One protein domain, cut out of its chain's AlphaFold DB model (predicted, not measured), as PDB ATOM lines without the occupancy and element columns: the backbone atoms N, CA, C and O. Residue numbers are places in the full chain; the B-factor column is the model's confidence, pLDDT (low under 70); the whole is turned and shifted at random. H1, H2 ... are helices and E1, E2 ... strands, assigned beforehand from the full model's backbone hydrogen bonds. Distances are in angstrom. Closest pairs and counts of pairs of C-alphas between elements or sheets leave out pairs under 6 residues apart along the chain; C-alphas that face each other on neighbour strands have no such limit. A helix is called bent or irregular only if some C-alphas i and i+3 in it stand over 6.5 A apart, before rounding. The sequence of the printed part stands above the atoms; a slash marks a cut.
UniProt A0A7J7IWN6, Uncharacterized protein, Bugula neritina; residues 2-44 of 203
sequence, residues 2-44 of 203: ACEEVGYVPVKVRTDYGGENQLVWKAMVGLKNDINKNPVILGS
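AT A GLANCE: This is residues 2 to 44 of the 203 residues of an uncharacterized protein of Bugula neritina (UniProt A0A7J7IWN6). Two short strands, E1 and E2, lie side by side and run parallel, with one longer helix, H2, packed over one face of the pair and the other face bare. The chain runs out along E1, comes back through H2 and enters E2, while residues 2 to 8, of which 2 to 6 belong to the small helix H1, stick out as an arm away from this body. The printed part has 43 residues with two named helices and two named strands, in the order H1, E1, H2, E2; the sheet has the order E1, E2, and the class is mixed, helices and strands. The whole is only just compact, close to loose, with a radius of gyration of the C-alphas of 10.6 A, and the C-alphas span 29 by 25 by 15 A.

IN THESE COORDINATES: H1 holds residues 2 to 6, and its first C-alpha, of Ala 2, is at (194.590, 234.332, 178.754); it is 6.4 A long from first to last C-alpha. E1, residues 13 to 15, measures 6.6 A. H2, residues 19 to 32, is the longest helix, with 20.7 A from C-alpha 19 at (182.992, 218.594, 181.391) to C-alpha 32. H2 is irregular: C-alphas 20 and 23 are 7.8 A apart. E2, residues 40 to 42, measures 6.3 A and ends with C-alpha 42 at (175.875, 226.812, 179.227).

HOW THE PARTS SIT: E1 and E2 are parallel neighbours, with 24 degrees between their directions. C-alphas 14 and 41 face each other at 4.5 A. N 15 and O 41 are within hydrogen-bond range at 3.0 A, and so are N 41 and O 13 at 2.8 A. E1, H2 and E2 form a strand-helix-strand unit, two parallel neighbour strands with a helix between them along the chain, and its crossover is right-handed. The closest C-alphas of E1 and H2 are those of Thr 15 and Asn 21, 7.2 A apart. Those of H2 and E2 are Trp 25 and Val 40, 6.3 A apart. H1 is apart from H2 and from E2, and residues 2 to 8 stand free. In H1 the O i to N i+4 pair is within hydrogen-bond range; in H2 8 of 10 are.

THE WHOLE: The two C-alphas farthest apart are those of Gly 7 and Ser 44, at 29.2 A. The printed part has no cut. The link from E1 to H2 is tight, with 3 residues; the links from H1 to E1, with 6, and from H2 to E2, with 7, are short. The mean pLDDT of the printed part is 79.4, and the model's confidence is under 70 at residue 2 and residues 33 to 37.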
ATOM      1  N   ALA A   2     195.335 233.440 179.676       69.19
ATOM      2  CA  ALA A   2     194.590 234.332 178.754       69.19
ATOM      3  C   ALA A   2     194.151 235.670 179.392       69.19
ATOM      4  O   ALA A   2     194.293 236.727 178.783       69.19
ATOM      5  N   CYS A   3     193.655 235.636 180.635       74.69
ATOM      6  CA  CYS A   3     193.312 236.856 181.375       74.69
ATOM      7  C   CYS A   3     194.552 237.707 181.685       74.69
ATOM      8  O   CYS A   3     194.452 238.925 181.682       74.69
ATOM      9  N   GLU A   4     195.712 237.080 181.912       79.12
ATOM     10  CA  GLU A   4     196.997 237.774 182.105       79.12
ATOM     11  C   GLU A   4     197.455 238.474 180.822       79.12
ATOM     12  O   GLU A   4     197.843 239.634 180.882       79.12
ATOM     13  N   GLU A   5     197.362 237.811 179.661       77.88
ATOM     14  CA  GLU A   5     197.742 238.398 178.366       77.88
ATOM     15  C   GLU A   5     196.890 239.629 178.022       77.88
ATOM     16  O   GLU A   5     197.395 240.617 177.494       77.88
ATOM     17  N   VAL A   6     195.592 239.588 178.340       76.62
ATOM     18  CA  VAL A   6     194.664 240.699 178.076       76.62
ATOM     19  C   VAL A   6     194.655 241.730 179.213       76.62
ATOM     20  O   VAL A   6     194.303 242.884 178.987       76.62
ATOM     21  N   GLY A   7     195.035 241.339 180.431       78.56
ATOM     22  CA  GLY A   7     194.984 242.171 181.636       78.56
ATOM     23  C   GLY A   7     193.590 242.316 182.265       78.56
ATOM     24  O   GLY A   7     193.406 243.172 183.128       78.56
ATOM     25  N   TYR A   8     192.605 241.505 181.860       76.75
ATOM     26  CA  TYR A   8     191.217 241.591 182.341       76.75
ATOM     27  C   TYR A   8     190.573 240.211 182.511       76.75
ATOM     28  O   TYR A   8     190.839 239.284 181.744       76.75
ATOM     29  N   VAL A   9     189.650 240.098 183.474       77.44
ATOM     30  CA  VAL A   9     188.792 238.917 183.662       77.44
ATOM     31  C   VAL A   9     187.437 239.146 182.978       77.44
ATOM     32  O   VAL A   9     186.780 240.159 183.240       77.44
ATOM     33  N   PRO A  10     186.959 238.224 182.121       79.62
ATOM     34  CA  PRO A  10     185.676 238.385 181.442       79.62
ATOM     35  C   PRO A  10     184.502 238.428 182.428       79.62
ATOM     36  O   PRO A  10     184.525 237.811 183.489       79.62
ATOM     37  N   VAL A  11     183.417 239.126 182.067       78.31
ATOM     38  CA  VAL A  11     182.196 239.195 182.899       78.31
ATOM     39  C   VAL A  11     181.420 237.882 182.893       78.31
ATOM     40  O   VAL A  11     180.871 237.477 183.916       78.31
ATOM     41  N   LYS A  12     181.369 237.217 181.739       83.81
ATOM     42  CA  LYS A  12     180.729 235.917 181.562       83.81
ATOM     43  C   LYS A  12     181.573 235.065 180.631       83.81
ATOM     44  O   LYS A  12     182.157 235.588 179.685       83.81
ATOM     45  N   VAL A  13     181.570 233.762 180.864       85.50
ATOM     46  CA  VAL A  13     182.115 232.763 179.946       85.50
ATOM     47  C   VAL A  13     180.962 231.946 179.376       85.50
ATOM     48  O   VAL A  13     180.020 231.608 180.090       85.50
ATOM     49  N   ARG A  14     181.007 231.648 178.078       86.62
ATOM     50  CA  ARG A  14     180.079 230.708 177.447       86.62
ATOM     51  C   ARG A  14     180.817 229.408 177.173       86.62
ATOM     52  O   ARG A  14     181.887 229.450 176.578       86.62
ATOM     53  N   THR A  15     180.222 228.283 177.547       87.50
ATOM     54  CA  THR A  15     180.745 226.950 177.230       87.50
ATOM     55  C   THR A  15     179.615 226.055 176.738       87.50
ATOM     56  O   THR A  15     178.432 226.386 176.876       87.50
ATOM     57  N   ASP A  16     179.966 224.928 176.129       85.88
ATOM     58  CA  ASP A  16     178.987 223.863 175.952       85.88
ATOM     59  C   ASP A  16     178.732 223.118 177.275       85.88
ATOM     60  O   ASP A  16     179.216 223.511 178.341       85.88
ATOM     61  N   TYR A  17     177.932 222.055 177.200       83.56
ATOM     62  CA  TYR A  17     177.653 221.160 178.324       83.56
ATOM     63  C   TYR A  17     178.797 220.167 178.613       83.56
ATOM     64  O   TYR A  17     178.620 219.270 179.438       83.56
ATOM     65  N   GLY A  18     179.946 220.287 177.937       80.88
ATOM     66  CA  GLY A  18     181.108 219.431 178.147       80.88
ATOM     67  C   GLY A  18     181.737 219.627 179.530       80.88
ATOM     68  O   GLY A  18     181.671 220.701 180.124       80.88
ATOM     69  N   GLY A  19     182.362 218.574 180.062       81.31
ATOM     70  CA  GLY A  19     182.992 218.594 181.391       81.31
ATOM     71  C   GLY A  19     184.392 219.219 181.433       81.31
ATOM     72  O   GLY A  19     184.887 219.534 182.511       81.31
ATOM     73  N   GLU A  20     185.022 219.430 180.279       85.38
ATOM     74  CA  GLU A  20     186.401 219.930 180.159       85.38
ATOM     75  C   GLU A  20     186.601 221.338 180.750       85.38
ATOM     76  O   GLU A  20     187.680 221.663 181.235       85.38
ATOM     77  N   ASN A  21     185.542 222.153 180.801       86.88
ATOM     78  CA  ASN A  21     185.607 223.542 181.263       86.88
ATOM     79  C   ASN A  21     185.234 223.733 182.746       86.88
ATOM     80  O   ASN A  21     185.125 224.869 183.213       86.88
ATOM     81  N   GLN A  22     185.069 222.654 183.519       86.94
ATOM     82  CA  GLN A  22     184.630 222.733 184.919       86.94
ATOM     83  C   GLN A  22     185.537 223.597 185.807       86.94
ATOM     84  O   GLN A  22     185.037 224.304 186.685       86.94
ATOM     85  N   LEU A  23     186.857 223.575 185.594       87.88
ATOM     86  CA  LEU A  23     187.782 224.416 186.365       87.88
ATOM     87  C   LEU A  23     187.610 225.903 186.039       87.88
ATOM     88  O   LEU A  23     187.613 226.730 186.948       87.88
ATOM     89  N   VAL A  24     187.366 226.239 184.768       86.12
ATOM     90  CA  VAL A  24     187.055 227.613 184.343       86.12
ATOM     91  C   VAL A  24     185.754 228.083 184.990       86.12
ATOM     92  O   VAL A  24     185.673 229.216 185.459       86.12
ATOM     93  N   TRP A  25     184.744 227.210 185.078       86.25
ATOM     94  CA  TRP A  25     183.481 227.528 185.748       86.25
ATOM     95  C   TRP A  25     183.690 227.840 187.228       86.25
ATOM     96  O   TRP A  25     183.210 228.867 187.705       86.25
ATOM     97  N   LYS A  26     184.443 226.992 187.941       86.44
ATOM     98  CA  LYS A  26     184.770 227.201 189.359       86.44
ATOM     99  C   LYS A  26     185.532 228.508 189.575       86.44
ATOM    100  O   LYS A  26     185.161 229.270 190.462       86.44
ATOM    101  N   ALA A  27     186.532 228.793 188.740       85.56
ATOM    102  CA  ALA A  27     187.296 230.036 188.811       85.56
ATOM    103  C   ALA A  27     186.410 231.270 188.571       85.56
ATOM    104  O   ALA A  27     186.451 232.219 189.344       85.56
ATOM    105  N   MET A  28     185.547 231.242 187.551       84.62
ATOM    106  CA  MET A  28     184.627 232.345 187.240       84.62
ATOM    107  C   MET A  28     183.602 232.604 188.350       84.62
ATOM    108  O   MET A  28     183.260 233.758 188.603       84.62
ATOM    109  N   VAL A  29     183.114 231.548 189.010       84.12
ATOM    110  CA  VAL A  29     182.220 231.662 190.173       84.12
ATOM    111  C   VAL A  29     182.968 232.229 191.381       84.12
ATOM    112  O   VAL A  29     182.472 233.165 192.004       84.12
ATOM    113  N   GLY A  30     184.165 231.714 191.677       82.44
ATOM    114  CA  GLY A  30     184.973 232.158 192.817       82.44
ATOM    115  C   GLY A  30     185.480 233.596 192.693       82.44
ATOM    116  O   GLY A  30     185.537 234.308 193.689       82.44
ATOM    117  N   LEU A  31     185.800 234.049 191.477       76.75
ATOM    118  CA  LEU A  31     186.249 235.421 191.232       76.75
ATOM    119  C   LEU A  31     185.114 236.441 191.337       76.75
ATOM    120  O   LEU A  31     185.364 237.577 191.711       76.75
ATOM    121  N   LYS A  32     183.875 236.076 190.978       73.00
ATOM    122  CA  LYS A  32     182.809 237.074 190.825       73.00
ATOM    123  C   LYS A  32     181.921 237.279 192.031       73.00
ATOM    124  O   LYS A  32     181.270 238.313 192.014       73.00
ATOM    125  N   ASN A  33     181.877 236.358 193.009       59.91
ATOM    126  CA  ASN A  33     181.182 236.410 194.321       59.91
ATOM    127  C   ASN A  33     179.749 237.012 194.385       59.91
ATOM    128  O   ASN A  33     179.128 237.042 195.446       59.91
ATOM    129  N   ASP A  34     179.182 237.454 193.266       61.84
ATOM    130  CA  ASP A  34     177.930 238.176 193.133       61.84
ATOM    131  C   ASP A  34     176.862 237.150 192.769       61.84
ATOM    132  O   ASP A  34     176.698 236.743 191.615       61.84
ATOM    133  N   ILE A  35     176.154 236.716 193.809       52.28
ATOM    134  CA  ILE A  35     175.088 235.705 193.807       52.28
ATOM    135  C   ILE A  35     174.036 235.962 192.709       52.28
ATOM    136  O   ILE A  35     173.375 235.030 192.252       52.28
ATOM    137  N   ASN A  36     173.905 237.205 192.230       52.59
ATOM    138  CA  ASN A  36     172.884 237.605 191.261       52.59
ATOM    139  C   ASN A  36     173.336 237.570 189.791       52.59
ATOM    140  O   ASN A  36     172.524 237.815 188.894       52.59
ATOM    141  N   LYS A  37     174.605 237.258 189.499       66.50
ATOM    142  CA  LYS A  37     175.117 237.178 188.124       66.50
ATOM    143  C   LYS A  37     175.665 235.789 187.853       66.50
ATOM    144  O   LYS A  37     176.799 235.501 188.198       66.50
ATOM    145  N   ASN A  38     174.896 234.952 187.152       78.00
ATOM    146  CA  ASN A  38     175.419 233.684 186.640       78.00
ATOM    147  C   ASN A  38     176.602 233.966 185.678       78.00
ATOM    148  O   ASN A  38     176.373 234.539 184.599       78.00
ATOM    149  N   PRO A  39     177.851 233.610 186.050       83.69
ATOM    150  CA  PRO A  39     179.036 233.956 185.275       83.69
ATOM    151  C   PRO A  39     179.310 232.943 184.157       83.69
ATOM    152  O   PRO A  39     180.135 233.209 183.284       83.69
ATOM    153  N   VAL A  40     178.602 231.808 184.149       87.25
ATOM    154  CA  VAL A  40     178.754 230.733 183.165       87.25
ATOM    155  C   VAL A  40     177.454 230.559 182.386       87.25
ATOM    156  O   VAL A  40     176.397 230.258 182.938       87.25
ATOM    157  N   ILE A  41     177.534 230.727 181.071       87.12
ATOM    158  CA  ILE A  41     176.431 230.474 180.147       87.12
ATOM    159  C   ILE A  41     176.673 229.115 179.496       87.12
ATOM    160  O   ILE A  41     177.531 228.990 178.624       87.12
ATOM    161  N   LEU A  42     175.891 228.112 179.891       86.50
ATOM    162  CA  LEU A  42     175.875 226.812 179.227       86.50
ATOM    163  C   LEU A  42     174.916 226.845 178.035       86.50
ATOM    164  O   LEU A  42     173.846 227.457 178.099       86.50
ATOM    165  N   GLY A  43     175.275 226.180 176.943       83.06
ATOM    166  CA  GLY A  43     174.382 226.038 175.800       83.06
ATOM    167  C   GLY A  43     174.795 224.924 174.852       83.06
ATOM    168  O   GLY A  43     175.867 224.346 174.970       83.06
ATOM    169  N   SER A  44     173.932 224.617 173.883       80.44
ATOM    170  CA  SER A  44     174.249 223.611 172.863       80.44
ATOM    171  C   SER A  44     175.485 224.016 172.046       80.44
ATOM    172  O   SER A  44     175.621 225.191 171.681       80.44
TER     173      SER A  44